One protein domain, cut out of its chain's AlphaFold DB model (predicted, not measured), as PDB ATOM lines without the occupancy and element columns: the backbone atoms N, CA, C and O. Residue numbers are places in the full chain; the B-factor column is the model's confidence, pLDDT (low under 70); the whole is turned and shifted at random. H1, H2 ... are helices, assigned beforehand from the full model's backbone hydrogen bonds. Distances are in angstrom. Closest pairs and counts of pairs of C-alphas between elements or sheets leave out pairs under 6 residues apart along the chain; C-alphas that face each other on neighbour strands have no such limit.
ATOM      1  N   ILE A   2      -6.776  11.283  49.659       86.50
ATOM      2  CA  ILE A   2      -6.440  10.578  50.926       86.50
ATOM      3  C   ILE A   2      -6.091   9.096  50.698       86.50
ATOM      4  O   ILE A   2      -5.085   8.601  51.199       86.50
ATOM      5  N   GLY A   3      -6.895   8.399  49.890       84.25
ATOM      6  CA  GLY A   3      -6.622   7.005  49.530       84.25
ATOM      7  C   GLY A   3      -5.299   6.808  48.785       84.25
ATOM      8  O   GLY A   3      -4.705   5.744  48.905       84.25
ATOM      9  N   ASP A   4      -4.803   7.820  48.067       86.06
ATOM     10  CA  ASP A   4      -3.529   7.760  47.341       86.06
ATOM     11  C   ASP A   4      -2.342   7.861  48.296       86.06
ATOM     12  O   ASP A   4      -1.447   7.027  48.214       86.06
ATOM     13  N   PHE A   5      -2.379   8.801  49.251       89.31
ATOM     14  CA  PHE A   5      -1.370   8.904  50.315       89.31
ATOM     15  C   PHE A   5      -1.272   7.601  51.112       89.31
ATOM     16  O   PHE A   5      -0.185   7.056  51.281       89.31
ATOM     17  N   ARG A   6      -2.422   7.061  51.534       90.44
ATOM     18  CA  ARG A   6      -2.487   5.790  52.267       90.44
ATOM     19  C   ARG A   6      -1.974   4.610  51.450       90.44
ATOM     20  O   ARG A   6      -1.283   3.761  51.992       90.44
ATOM     21  N   THR A   7      -2.317   4.545  50.161       90.12
ATOM     22  CA  THR A   7      -1.864   3.453  49.283       90.12
ATOM     23  C   THR A   7      -0.360   3.534  49.052       90.12
ATOM     24  O   THR A   7       0.317   2.525  49.186       90.12
ATOM     25  N   ALA A   8       0.177   4.726  48.776       91.56
ATOM     26  CA  ALA A   8       1.613   4.917  48.592       91.56
ATOM     27  C   ALA A   8       2.402   4.534  49.853       91.56
ATOM     28  O   ALA A   8       3.385   3.807  49.764       91.56
ATOM     29  N   ALA A   9       1.936   4.955  51.030       94.19
ATOM     30  CA  ALA A   9       2.567   4.613  52.299       94.19
ATOM     31  C   ALA A   9       2.453   3.116  52.644       94.19
ATOM     32  O   ALA A   9       3.424   2.526  53.111       94.19
ATOM     33  N   LEU A  10       1.309   2.479  52.364       93.94
ATOM     34  CA  LEU A  10       1.152   1.026  52.479       93.94
ATOM     35  C   LEU A  10       2.135   0.285  51.565       93.94
ATOM     36  O   LEU A  10       2.794  -0.645  52.012       93.94
ATOM     37  N   HIS A  11       2.244   0.694  50.299       93.81
ATOM     38  CA  HIS A  11       3.141   0.068  49.324       93.81
ATOM     39  C   HIS A  11       4.609   0.244  49.704       93.81
ATOM     40  O   HIS A  11       5.367  -0.720  49.657       93.81
ATOM     41  N   GLU A  12       5.000   1.434  50.156       96.12
ATOM     42  CA  GLU A  12       6.350   1.694  50.660       96.12
ATOM     43  C   GLU A  12       6.643   0.878  51.932       96.12
ATOM     44  O   GLU A  12       7.721   0.296  52.068       96.12
ATOM     45  N   GLY A  13       5.666   0.753  52.837       96.81
ATOM     46  CA  GLY A  13       5.770  -0.102  54.018       96.81
ATOM     47  C   GLY A  13       5.932  -1.574  53.660       96.81
ATOM     48  O   GLY A  13       6.849  -2.231  54.147       96.81
ATOM     49  N   LEU A  14       5.127  -2.081  52.728       95.62
ATOM     50  CA  LEU A  14       5.273  -3.432  52.190       95.62
ATOM     51  C   LEU A  14       6.583  -3.621  51.424       95.62
ATOM     52  O   LEU A  14       7.038  -4.749  51.303       95.62
ATOM     53  N   ALA A  15       7.210  -2.563  50.912       95.19
ATOM     54  CA  ALA A  15       8.509  -2.652  50.258       95.19
ATOM     55  C   ALA A  15       9.660  -2.659  51.274       95.19
ATOM     56  O   ALA A  15      10.578  -3.466  51.140       95.19
ATOM     57  N   ARG A  16       9.590  -1.871  52.358       95.50
ATOM     58  CA  ARG A  16      10.761  -1.578  53.214       95.50
ATOM     59  C   ARG A  16      10.635  -1.899  54.699       95.50
ATOM     60  O   ARG A  16      11.666  -2.018  55.355       95.50
ATOM     61  N   ALA A  17       9.428  -2.018  55.246       96.00
ATOM     62  CA  ALA A  17       9.259  -2.299  56.670       96.00
ATOM     63  C   ALA A  17       9.807  -3.695  57.016       96.00
ATOM     64  O   ALA A  17       9.667  -4.617  56.195       96.00
ATOM     65  N   PRO A  18      10.398  -3.877  58.213       94.50
ATOM     66  CA  PRO A  18      10.686  -5.207  58.731       94.50
ATOM     67  C   PRO A  18       9.353  -5.917  58.995       94.50
ATOM     68  O   PRO A  18       8.538  -5.437  59.775       94.50
ATOM     69  N   ILE A  19       9.110  -7.033  58.305       96.12
ATOM     70  CA  ILE A  19       7.885  -7.827  58.459       96.12
ATOM     71  C   ILE A  19       8.294  -9.288  58.610       96.12
ATOM     72  O   ILE A  19       9.001  -9.823  57.755       96.12
ATOM     73  N   GLU A  20       7.854  -9.916  59.696       95.50
ATOM     74  CA  GLU A  20       8.061 -11.342  59.944       95.50
ATOM     75  C   GLU A  20       7.224 -12.201  58.989       95.50
ATOM     76  O   GLU A  20       6.158 -11.783  58.530       95.50
ATOM     77  N   ASP A  21       7.680 -13.421  58.711       94.75
ATOM     78  CA  ASP A  21       7.014 -14.305  57.746       94.75
ATOM     79  C   ASP A  21       5.586 -14.659  58.176       94.75
ATOM     80  O   ASP A  21       4.672 -14.600  57.357       94.75
ATOM     81  N   ASP A  22       5.365 -14.924  59.466       96.75
ATOM     82  CA  ASP A  22       4.030 -15.197  60.013       96.75
ATOM     83  C   ASP A  22       3.093 -13.998  59.817       96.75
ATOM     84  O   ASP A  22       1.916 -14.155  59.484       96.75
ATOM     85  N   THR A  23       3.636 -12.781  59.937       97.38
ATOM     86  CA  THR A  23       2.885 -11.557  59.652       97.38
ATOM     87  C   THR A  23       2.574 -11.455  58.160       97.38
ATOM     88  O   THR A  23       1.432 -11.181  57.809       97.38
ATOM     89  N   LEU A  24       3.523 -11.733  57.259       96.38
ATOM     90  CA  LEU A  24       3.256 -11.743  55.813       96.38
ATOM     91  C   LEU A  24       2.175 -12.753  55.424       96.38
ATOM     92  O   LEU A  24       1.308 -12.425  54.617       96.38
ATOM     93  N   ILE A  25       2.188 -13.949  56.016       96.31
ATOM     94  CA  ILE A  25       1.151 -14.964  55.803       96.31
ATOM     95  C   ILE A  25      -0.209 -14.433  56.271       96.31
ATOM     96  O   ILE A  25      -1.187 -14.508  55.524       96.31
ATOM     97  N   ALA A  26      -0.275 -13.829  57.462       96.31
ATOM     98  CA  ALA A  26      -1.501 -13.215  57.966       96.31
ATOM     99  C   ALA A  26      -2.012 -12.092  57.043       96.31
ATOM    100  O   ALA A  26      -3.210 -12.013  56.767       96.31
ATOM    101  N   LEU A  27      -1.114 -11.257  56.511       94.94
ATOM    102  CA  LEU A  27      -1.461 -10.196  55.565       94.94
ATOM    103  C   LEU A  27      -1.957 -10.747  54.225       94.94
ATOM    104  O   LEU A  27      -2.881 -10.175  53.651       94.94
ATOM    105  N   LEU A  28      -1.392 -11.853  53.730       93.06
ATOM    106  CA  LEU A  28      -1.871 -12.522  52.516       93.06
ATOM    107  C   LEU A  28      -3.299 -13.042  52.704       93.06
ATOM    108  O   LEU A  28      -4.156 -12.781  51.862       93.06
ATOM    109  N   ILE A  29      -3.587 -13.697  53.832       92.69
ATOM    110  CA  ILE A  29      -4.949 -14.139  54.185       92.69
ATOM    111  C   ILE A  29      -5.898 -12.934  54.242       92.69
ATOM    112  O   ILE A  29      -6.983 -12.955  53.659       92.69
ATOM    113  N   LEU A  30      -5.472 -11.857  54.903       90.19
ATOM    114  CA  LEU A  30      -6.248 -10.626  55.021       90.19
ATOM    115  C   LEU A  30      -6.498  -9.956  53.660       90.19
ATOM    116  O   LEU A  30      -7.568  -9.385  53.441       90.19
ATOM    117  N   ALA A  31      -5.534 -10.031  52.740       86.81
ATOM    118  CA  ALA A  31      -5.690  -9.543  51.380       86.81
ATOM    119  C   ALA A  31      -6.794 -10.316  50.650       86.81
ATOM    120  O   ALA A  31      -7.705  -9.676  50.132       86.81
ATOM    121  N   PHE A  32      -6.787 -11.654  50.692       83.31
ATOM    122  CA  PHE A  32      -7.842 -12.484  50.089       83.31
ATOM    123  C   PHE A  32      -9.228 -12.268  50.710       83.31
ATOM    124  O   PHE A  32     -10.231 -12.383  50.012       83.31
ATOM    125  N   ALA A  33      -9.303 -11.906  51.995       82.00
ATOM    126  CA  ALA A  33     -10.557 -11.520  52.647       82.00
ATOM    127  C   ALA A  33     -11.085 -10.142  52.192       82.00
ATOM    128  O   ALA A  33     -12.218  -9.763  52.498       82.00
ATOM    129  N   GLY A  34     -10.265  -9.356  51.491       70.50
ATOM    130  CA  GLY A  34     -10.678  -8.099  50.895       70.50
ATOM    131  C   GLY A  34     -11.541  -8.324  49.656       70.50
ATOM    132  O   GLY A  34     -11.171  -9.065  48.753       70.50
ATOM    133  N   ILE A  35     -12.635  -7.571  49.547       59.28
ATOM    134  CA  ILE A  35     -13.534  -7.555  48.379       59.28
ATOM    135  C   ILE A  35     -12.876  -7.049  47.070       59.28
ATOM    136  O   ILE A  35     -13.552  -6.924  46.053       59.28
ATOM    137  N   ASN A  36     -11.562  -6.776  47.081       54.09
ATOM    138  CA  ASN A  36     -10.756  -6.316  45.939       54.09
ATOM    139  C   ASN A  36      -9.921  -7.401  45.271       54.09
ATOM    140  O   ASN A  36      -9.273  -7.118  44.262       54.09
ATOM    141  N   VAL A  37      -9.840  -8.596  45.851       50.03
ATOM    142  CA  VAL A  37      -8.963  -9.642  45.330       50.03
ATOM    143  C   VAL A  37      -9.769 -10.546  44.409       50.03
ATOM    144  O   VAL A  37     -10.166 -11.651  44.760       50.03
ATOM    145  N   THR A  38     -10.027 -10.063  43.193       44.94
ATOM    146  CA  THR A  38     -10.554 -10.910  42.119       44.94
ATOM    147  C   THR A  38      -9.410 -11.761  41.562       44.94
ATOM    148  O   THR A  38      -8.791 -11.395  40.562       44.94
ATOM    149  N   VAL A  39      -9.108 -12.897  42.202       47.28
ATOM    150  CA  VAL A  39      -8.310 -13.971  41.579       47.28
ATOM    151  C   VAL A  39      -9.258 -14.808  40.722       47.28
ATOM    152  O   VAL A  39      -9.723 -15.863  41.139       47.28
ATOM    153  N   ALA A  40      -9.620 -14.302  39.545       31.14
ATOM    154  CA  ALA A  40     -10.424 -15.059  38.592       31.14
ATOM    155  C   ALA A  40      -9.521 -15.614  37.488       31.14
ATOM    156  O   ALA A  40      -8.966 -14.859  36.695       31.14
ATOM    157  N   ALA A  51      -4.720  -7.874  39.126       58.09
ATOM    158  CA  ALA A  51      -3.370  -7.962  39.667       58.09
ATOM    159  C   ALA A  51      -2.669  -9.152  38.995       58.09
ATOM    160  O   ALA A  51      -3.094 -10.297  39.156       58.09
ATOM    161  N   ASP A  52      -1.625  -8.885  38.209       68.00
ATOM    162  CA  ASP A  52      -0.836  -9.931  37.558       68.00
ATOM    163  C   ASP A  52       0.119 -10.561  38.577       68.00
ATOM    164  O   ASP A  52       1.324 -10.308  38.592       68.00
ATOM    165  N   CYS A  53      -0.450 -11.367  39.473       78.88
ATOM    166  CA  CYS A  53       0.307 -12.151  40.440       78.88
ATOM    167  C   CYS A  53       1.091 -13.287  39.767       78.88
ATOM    168  O   CYS A  53       2.007 -13.831  40.383       78.88
ATOM    169  N   SER A  54       0.777 -13.630  38.510       82.25
ATOM    170  CA  SER A  54       1.412 -14.726  37.770       82.25
ATOM    171  C   SER A  54       2.909 -14.489  37.599       82.25
ATOM    172  O   SER A  54       3.705 -15.398  37.828       82.25
ATOM    173  N   LYS A  55       3.314 -13.247  37.298       86.62
ATOM    174  CA  LYS A  55       4.735 -12.866  37.206       86.62
ATOM    175  C   LYS A  55       5.488 -13.070  38.529       86.62
ATOM    176  O   LYS A  55       6.669 -13.404  38.520       86.62
ATOM    177  N   HIS A  56       4.813 -12.886  39.669       90.69
ATOM    178  CA  HIS A  56       5.404 -13.077  40.995       90.69
ATOM    179  C   HIS A  56       5.473 -14.557  41.352       90.69
ATOM    180  O   HIS A  56       6.511 -15.018  41.813       90.69
ATOM    181  N   ALA A  57       4.404 -15.308  41.077       89.44
ATOM    182  CA  ALA A  57       4.346 -16.748  41.303       89.44
ATOM    183  C   ALA A  57       5.388 -17.510  40.468       89.44
ATOM    184  O   ALA A  57       6.017 -18.433  40.977       89.44
ATOM    185  N   ALA A  58       5.640 -17.085  39.224       92.94
ATOM    186  CA  ALA A  58       6.657 -17.685  38.360       92.94
ATOM    187  C   ALA A  58       8.070 -17.652  38.970       92.94
ATOM    188  O   ALA A  58       8.871 -18.537  38.695       92.94
ATOM    189  N   ARG A  59       8.373 -16.677  39.840       94.81
ATOM    190  CA  ARG A  59       9.667 -16.584  40.545       94.81
ATOM    191  C   ARG A  59       9.877 -17.691  41.582       94.81
ATOM    192  O   ARG A  59      10.989 -17.834  42.075       94.81
ATOM    193  N   LEU A  60       8.823 -18.424  41.944       95.56
ATOM    194  CA  LEU A  60       8.877 -19.543  42.889       95.56
ATOM    195  C   LEU A  60       9.109 -20.894  42.195       95.56
ATOM    196  O   LEU A  60       9.180 -21.915  42.879       95.56
ATOM    197  N   ILE A  61       9.169 -20.910  40.861       95.44
ATOM    198  CA  ILE A  61       9.255 -22.116  40.040       95.44
ATOM    199  C   ILE A  61      10.644 -22.201  39.397       95.44
ATOM    200  O   ILE A  61      11.120 -21.226  38.814       95.44
ATOM    201  N   ASP A  62      11.295 -23.361  39.489       92.88
ATOM    202  CA  ASP A  62      12.571 -23.615  38.812       92.88
ATOM    203  C   ASP A  62      12.403 -23.958  37.319       92.88
ATOM    204  O   ASP A  62      11.301 -24.077  36.783       92.88
ATOM    205  N   GLY A  63      13.528 -24.152  36.623       92.06
ATOM    206  CA  GLY A  63      13.534 -24.552  35.213       92.06
ATOM    207  C   GLY A  63      12.957 -25.948  34.936       92.06
ATOM    208  O   GLY A  63      12.708 -26.266  33.775       92.06
ATOM    209  N   GLU A  64      12.730 -26.773  35.965       94.38
ATOM    210  CA  GLU A  64      12.069 -28.081  35.855       94.38
ATOM    211  C   GLU A  64      10.552 -27.993  36.092       94.38
ATOM    212  O   GLU A  64       9.852 -28.999  35.957       94.38
ATOM    213  N   GLY A  65      10.028 -26.813  36.438       93.38
ATOM    214  CA  GLY A  65       8.612 -26.610  36.738       93.38
ATOM    215  C   GLY A  65       8.212 -26.977  38.170       93.38
ATOM    216  O   GLY A  65       7.022 -27.146  38.436       93.38
ATOM    217  N   LYS A  66       9.164 -27.120  39.100       95.69
ATOM    218  CA  LYS A  66       8.895 -27.432  40.513       95.69
ATOM    219  C   LYS A  66       8.974 -26.180  41.375       95.69
ATOM    220  O   LYS A  66       9.663 -25.223  41.039       95.69
ATOM    221  N   LEU A  67       8.295 -26.208  42.522       96.06
ATOM    222  CA  LEU A  67       8.474 -25.181  43.547       96.06
ATOM    223  C   LEU A  67       9.885 -25.280  44.132       96.06
ATOM    224  O   LEU A  67      10.223 -26.276  44.772       96.06
ATOM    225  N   ALA A  68      10.679 -24.237  43.931       95.44
ATOM    226  CA  ALA A  68      12.032 -24.128  44.450       95.44
ATOM    227  C   ALA A  68      12.355 -22.650  44.696       95.44
ATOM    228  O   ALA A  68      12.481 -21.857  43.766       95.44
ATOM    229  N   PHE A  69      12.466 -22.275  45.968       95.44
ATOM    230  CA  PHE A  69      12.740 -20.907  46.394       95.44
ATOM    231  C   PHE A  69      13.445 -20.906  47.752       95.44
ATOM    232  O   PHE A  69      13.268 -21.819  48.560       95.44
ATOM    233  N   ASP A  70      14.225 -19.863  48.012       95.88
ATOM    234  CA  ASP A  70      14.726 -19.561  49.349       95.88
ATOM    235  C   ASP A  70      13.754 -18.648  50.118       95.88
ATOM    236  O   ASP A  70      12.757 -18.144  49.585       95.88
ATOM    237  N   ARG A  71      14.040 -18.459  51.410       94.75
ATOM    238  CA  ARG A  71      13.222 -17.641  52.313       94.75
ATOM    239  C   ARG A  71      13.104 -16.195  51.825       94.75
ATOM    240  O   ARG A  71      12.006 -15.644  51.830       94.75
ATOM    241  N   ASP A  72      14.207 -15.610  51.368       95.00
ATOM    242  CA  ASP A  72      14.256 -14.214  50.927       95.00
ATOM    243  C   ASP A  72      13.405 -14.005  49.667       95.00
ATOM    244  O   ASP A  72      12.649 -13.035  49.564       95.00
ATOM    245  N   THR A  73      13.460 -14.947  48.728       95.38
ATOM    246  CA  THR A  73      12.644 -14.951  47.511       95.38
ATOM    247  C   THR A  73      11.165 -15.069  47.854       95.38
ATOM    248  O   THR A  73      10.365 -14.280  47.343       95.38
ATOM    249  N   LEU A  74      10.793 -15.994  48.748       95.56
ATOM    250  CA  LEU A  74       9.409 -16.134  49.200       95.56
ATOM    251  C   LEU A  74       8.897 -14.832  49.825       95.56
ATOM    252  O   LEU A  74       7.812 -14.362  49.477       95.56
ATOM    253  N   GLN A  75       9.699 -14.216  50.695       95.25
ATOM    254  CA  GLN A  75       9.356 -12.963  51.357       95.25
ATOM    255  C   GLN A  75       9.138 -11.832  50.341       95.25
ATOM    256  O   GLN A  75       8.140 -11.109  50.400       95.25
ATOM    257  N   GLN A  76      10.037 -11.691  49.364       95.19
ATOM    258  CA  GLN A  76       9.922 -10.684  48.309       95.19
ATOM    259  C   GLN A  76       8.699 -10.909  47.415       95.19
ATOM    260  O   GLN A  76       8.023  -9.945  47.045       95.19
ATOM    261  N   VAL A  77       8.407 -12.161  47.057       95.38
ATOM    262  CA  VAL A  77       7.229 -12.519  46.256       95.38
ATOM    263  C   VAL A  77       5.947 -12.200  47.020       95.38
ATOM    264  O   VAL A  77       5.085 -11.515  46.471       95.38
ATOM    265  N   ALA A  78       5.849 -12.587  48.294       95.25
ATOM    266  CA  ALA A  78       4.700 -12.277  49.146       95.25
ATOM    267  C   ALA A  78       4.448 -10.763  49.244       95.25
ATOM    268  O   ALA A  78       3.326 -10.304  49.027       95.25
ATOM    269  N   ARG A  79       5.499  -9.971  49.485       95.94
ATOM    270  CA  ARG A  79       5.421  -8.497  49.516       95.94
ATOM    271  C   ARG A  79       4.939  -7.924  48.186       95.94
ATOM    272  O   ARG A  79       4.083  -7.045  48.172       95.94
ATOM    273  N   SER A  80       5.445  -8.448  47.072       93.00
ATOM    274  CA  SER A  80       5.074  -7.975  45.734       93.00
ATOM    275  C   SER A  80       3.612  -8.283  45.396       93.00
ATOM    276  O   SER A  80       2.918  -7.434  44.841       93.00
ATOM    277  N   VAL A  81       3.119  -9.461  45.792       90.94
ATOM    278  CA  VAL A  81       1.697  -9.813  45.678       90.94
ATOM    279  C   VAL A  81       0.845  -8.860  46.513       90.94
ATOM    280  O   VAL A  81      -0.109  -8.295  45.987       90.94
ATOM    281  N   LEU A  82       1.207  -8.616  47.779       91.00
ATOM    282  CA  LEU A  82       0.487  -7.683  48.654       91.00
ATOM    283  C   LEU A  82       0.424  -6.261  48.073       91.00
ATOM    284  O   LEU A  82      -0.626  -5.624  48.140       91.00
ATOM    285  N   ILE A  83       1.512  -5.779  47.465       89.88
ATOM    286  CA  ILE A  83       1.552  -4.476  46.781       89.88
ATOM    287  C   ILE A  83       0.569  -4.440  45.603       89.88
ATOM    288  O   ILE A  83      -0.182  -3.474  45.464       89.88
ATOM    289  N   ASP A  84       0.534  -5.492  44.780       85.12
ATOM    290  CA  ASP A  84      -0.331  -5.533  43.597       85.12
ATOM    291  C   ASP A  84      -1.827  -5.629  43.966       85.12
ATOM    292  O   ASP A  84      -2.669  -5.100  43.235       85.12
ATOM    293  N   VAL A  85      -2.176  -6.251  45.102       83.38
ATOM    294  CA  VAL A  85      -3.580  -6.515  45.483       83.38
ATOM    295  C   VAL A  85      -4.169  -5.543  46.514       83.38
ATOM    296  O   VAL A  85      -5.386  -5.343  46.542       83.38
ATOM    297  N   MET A  86      -3.356  -4.924  47.379       85.88
ATOM    298  CA  MET A  86      -3.860  -4.048  48.442       85.88
ATOM    299  C   MET A  86      -3.878  -2.574  48.018       85.88
ATOM    300  O   MET A  86      -2.895  -2.022  47.530       85.88
ATOM    301  N   SER A  87      -5.011  -1.904  48.244       85.06
ATOM    302  CA  SER A  87      -5.218  -0.495  47.895       85.06
ATOM    303  C   SER A  87      -6.188   0.172  48.869       85.06
ATOM    304  O   SER A  87      -7.240  -0.378  49.188       85.06
ATOM    305  N   CYS A  88      -5.862   1.399  49.278       83.81
ATOM    306  CA  CYS A  88      -6.698   2.255  50.125       83.81
ATOM    307  C   CYS A  88      -7.574   3.230  49.303       83.81
ATOM    308  O   CYS A  88      -8.167   4.163  49.859       83.81
ATOM    309  N   ARG A  89      -7.637   3.078  47.970       77.81
ATOM    310  CA  ARG A  89      -8.446   3.923  47.071       77.81
ATOM    311  C   ARG A  89      -9.912   3.479  47.037       77.81
ATOM    312  O   ARG A  89     -10.202   2.374  46.602       77.81
ATOM    313  N   ARG A  90     -10.839   4.397  47.342       62.47
ATOM    314  CA  ARG A  90     -12.298   4.142  47.348       62.47
ATOM    315  C   ARG A  90     -12.913   3.798  45.978       62.47
ATOM    316  O   ARG A  90     -13.855   3.029  45.932       62.47
ATOM    317  N   ASN A  91     -12.389   4.340  44.871       54.88
ATOM    318  CA  ASN A  91     -13.015   4.210  43.538       54.88
ATOM    319  C   ASN A  91     -12.430   3.097  42.662       54.88
ATOM    320  O   ASN A  91     -12.853   2.940  41.521       54.88
ATOM    321  N   ARG A  92     -11.410   2.380  43.144       50.56
ATOM    322  CA  ARG A  92     -10.842   1.258  42.391       50.56
ATOM    323  C   ARG A  92     -11.401  -0.053  42.913       50.56
ATOM    324  O   ARG A  92     -11.700  -0.924  42.108       50.56
ATOM    325  N   SER A  93     -11.522  -0.167  44.238       44.97
ATOM    326  CA  SER A  93     -11.772  -1.432  44.906       44.97
ATOM    327  C   SER A  93     -11.951  -1.160  46.432       44.97
ATOM    328  O   SER A  93     -11.069  -0.591  47.075       44.97
ATOM    329  N   ASP A  94     -13.080  -1.534  47.037       49.50
ATOM    330  CA  ASP A  94     -13.479  -1.240  48.430       49.50
ATOM    331  C   ASP A  94     -12.816  -2.099  49.568       49.50
ATOM    332  O   ASP A  94     -13.336  -2.202  50.672       49.50
ATOM    333  N   SER A  95     -11.608  -2.663  49.401       53.56
ATOM    334  CA  SER A  95     -10.756  -3.260  50.480       53.56
ATOM    335  C   SER A  95     -10.161  -2.225  51.434       53.56
ATOM    336  O   SER A  95      -9.105  -2.447  52.033       53.56
ATOM    337  N   GLY A  96     -10.814  -1.075  51.592       73.75
ATOM    338  CA  GLY A  96     -10.300   0.018  52.405       73.75
ATOM    339  C   GLY A  96      -9.943  -0.444  53.814       73.75
ATOM    340  O   GLY A  96      -8.910  -0.042  54.331       73.75
ATOM    341  N   ILE A  97     -10.736  -1.331  54.419       85.50
ATOM    342  CA  ILE A  97     -10.479  -1.776  55.790       85.50
ATOM    343  C   ILE A  97      -9.340  -2.792  55.908       85.50
ATOM    344  O   ILE A  97      -8.478  -2.602  56.759       85.50
ATOM    345  N   THR A  98      -9.266  -3.814  55.050       88.88
ATOM    346  CA  THR A  98      -8.197  -4.826  55.132       88.88
ATOM    347  C   THR A  98      -6.835  -4.226  54.787       88.88
ATOM    348  O   THR A  98      -5.861  -4.481  55.492       88.88
ATOM    349  N   ALA A  99      -6.768  -3.335  53.790       89.62
ATOM    350  CA  ALA A  99      -5.554  -2.585  53.456       89.62
ATOM    351  C   ALA A  99      -5.115  -1.635  54.583       89.62
ATOM    352  O   ALA A  99      -3.922  -1.493  54.847       89.62
ATOM    353  N   ARG A 100      -6.067  -1.015  55.292       91.31
ATOM    354  CA  ARG A 100      -5.773  -0.166  56.455       91.31
ATOM    355  C   ARG A 100      -5.313  -0.968  57.669       91.31
ATOM    356  O   ARG A 100      -4.385  -0.535  58.338       91.31
ATOM    357  N   ILE A 101      -5.911  -2.133  57.928       93.88
ATOM    358  CA  ILE A 101      -5.445  -3.063  58.970       93.88
ATOM    359  C   ILE A 101      -4.013  -3.511  58.659       93.88
ATOM    360  O   ILE A 101      -3.154  -3.435  59.530       93.88
ATOM    361  N   ALA A 102      -3.730  -3.914  57.415       94.25
ATOM    362  CA  ALA A 102      -2.378  -4.289  57.003       94.25
ATOM    363  C   ALA A 102      -1.381  -3.142  57.189       94.25
ATOM    364  O   ALA A 102      -0.297  -3.343  57.728       94.25
ATOM    365  N   GLY A 103      -1.770  -1.931  56.783       94.62
ATOM    366  CA  GLY A 103      -0.957  -0.739  56.970       94.62
ATOM    367  C   GLY A 103      -0.659  -0.440  58.437       94.62
ATOM    368  O   GLY A 103       0.477  -0.116  58.756       94.62
ATOM    369  N   GLU A 104      -1.632  -0.603  59.331       95.94
ATOM    370  CA  GLU A 104      -1.413  -0.467  60.775       95.94
ATOM    371  C   GLU A 104      -0.400  -1.497  61.294       95.94
ATOM    372  O   GLU A 104       0.579  -1.132  61.940       95.94
ATOM    373  N   VAL A 105      -0.586  -2.776  60.947       96.81
ATOM    374  CA  VAL A 105       0.278  -3.883  61.394       96.81
ATOM    375  C   VAL A 105       1.742  -3.667  61.004       96.81
ATOM    376  O   VAL A 105       2.636  -3.968  61.787       96.81
ATOM    377  N   ILE A 106       2.001  -3.122  59.812       96.75
ATOM    378  CA  ILE A 106       3.369  -2.883  59.319       96.75
ATOM    379  C   ILE A 106       3.903  -1.483  59.662       96.75
ATOM    380  O   ILE A 106       4.980  -1.099  59.197       96.75
ATOM    381  N   GLY A 107       3.144  -0.685  60.422       96.25
ATOM    382  CA  GLY A 107       3.509   0.685  60.777       96.25
ATOM    383  C   GLY A 107       3.626   1.610  59.564       96.25
ATOM    384  O   GLY A 107       4.540   2.429  59.492       96.25
ATOM    385  N   ALA A 108       2.734   1.479  58.581       95.88
ATOM    386  CA  ALA A 108       2.815   2.177  57.300       95.88
ATOM    387  C   ALA A 108       2.730   3.714  57.419       95.88
ATOM    388  O   ALA A 108       3.218   4.428  56.542       95.88
ATOM    389  N   ASP A 109       2.189   4.245  58.520       95.50
ATOM    390  CA  ASP A 109       2.104   5.691  58.774       95.50
ATOM    391  C   ASP A 109       3.482   6.379  58.799       95.50
ATOM    392  O   ASP A 109       3.598   7.564  58.463       95.50
ATOM    393  N   GLN A 110       4.556   5.644  59.115       94.88
ATOM    394  CA  GLN A 110       5.922   6.174  59.056       94.88
ATOM    395  C   GLN A 110       6.369   6.517  57.623       94.88
ATOM    396  O   GLN A 110       7.235   7.371  57.443       94.88
ATOM    397  N   PHE A 111       5.737   5.924  56.603       95.38
ATOM    398  CA  PHE A 111       6.040   6.149  55.186       95.38
ATOM    399  C   PHE A 111       5.122   7.182  54.516       95.38
ATOM    400  O   PHE A 111       5.269   7.455  53.325       95.38
ATOM    401  N   LEU A 112       4.182   7.800  55.247       94.12
ATOM    402  CA  LEU A 112       3.355   8.880  54.696       94.12
ATOM    403  C   LEU A 112       4.227  10.071  54.276       94.12
ATOM    404  O   LEU A 112       5.026  10.590  55.061       94.12
ATOM    405  N   SER A 113       4.048  10.533  53.043       93.31
ATOM    406  CA  SER A 113       4.700  11.743  52.545       93.31
ATOM    407  C   SER A 113       4.155  13.001  53.228       93.31
ATOM    408  O   SER A 113       3.036  13.003  53.742       93.31
TER     409      SER A 113
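This is residues 2 to 40 and 51 to 113 of the 217 residues of an uncharacterized protein of Ensifer sp. YR511 (UniProt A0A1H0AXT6). Two 15-residue helices, H1 and H4, run past each other with one end of each touching, and H2 and H5, side by side, cover them, H2 on H4 and H5 on H1, in a four-helix bundle. H3 folds against H4 as a hairpin on the bundle's edge, and short H6 packs on H1. The printed part has 102 residues with six named helices, H1 to H6 in chain order, and no named strand; it is all helix. It is compact, with a radius of gyration of the C-alphas of 13.7 A and spans of 45 by 30 by 20 A.

H1, residues 2 to 16, begins at C-alpha 2 (-6.440, 10.578, 50.926) and is 21.2 A long. H4, residues 71 to 85, is 21.3 A long and ends at C-alpha 85 (-3.580, -6.515, 45.483). H2 is residues 21 to 32, 16.8 A; H5 is residues 96 to 105, 14.4 A. H3 is residues 54 to 60, and H6, residues 108 to 111, ends at C-alpha 111 (6.040, 6.149, 55.186).

H1, with residues 10 to 15 alone, touches residues 79 to 83 of H4, closest at the C-alphas of His 11 and Ile 83, 5.4 A, at a shallow tilt of 9 degrees, opposite ways. H1 touches H5 at a steep tilt of 41 degrees, the same way, closest at the C-alphas of Leu 10 and Gly 103, 5.3 A. H1 also touches H6, closest at the C-alphas of Ala 9 and Phe 111, 4.8 A. H4 touches H2, closest at the C-alphas of Leu 28 and Leu 82, 6.6 A, and in the hairpin it touches H3, closest at the C-alphas of His 56 and Val 77, 5.6 A. H2, with residues 27 to 31 alone, touches H5 at a shallow tilt of 7 degrees, opposite ways, closest at the C-alphas of Leu 30 and Thr 98, 6.1 A. H3 is apart from H1. In H1, H2, H4 and H5 every O i to N i+4 pair is within hydrogen-bond range; in H3 1 of 3 is, beside 3 of 4 O i to N i+3 pairs, and H6 is too short for an O i to N i+4 pair.

The C-alphas farthest apart, those of Ile 2 and Glu 64, are 45.4 A apart. Residues 41 to 50 are not printed, and C-alphas 40 and 51 are 10.1 A apart across the cut. Of the links printed whole, no link is long. The mean pLDDT of the printed part is 86.4; residues 35 to 40, 51 to 52 and 90 to 95 are under 70.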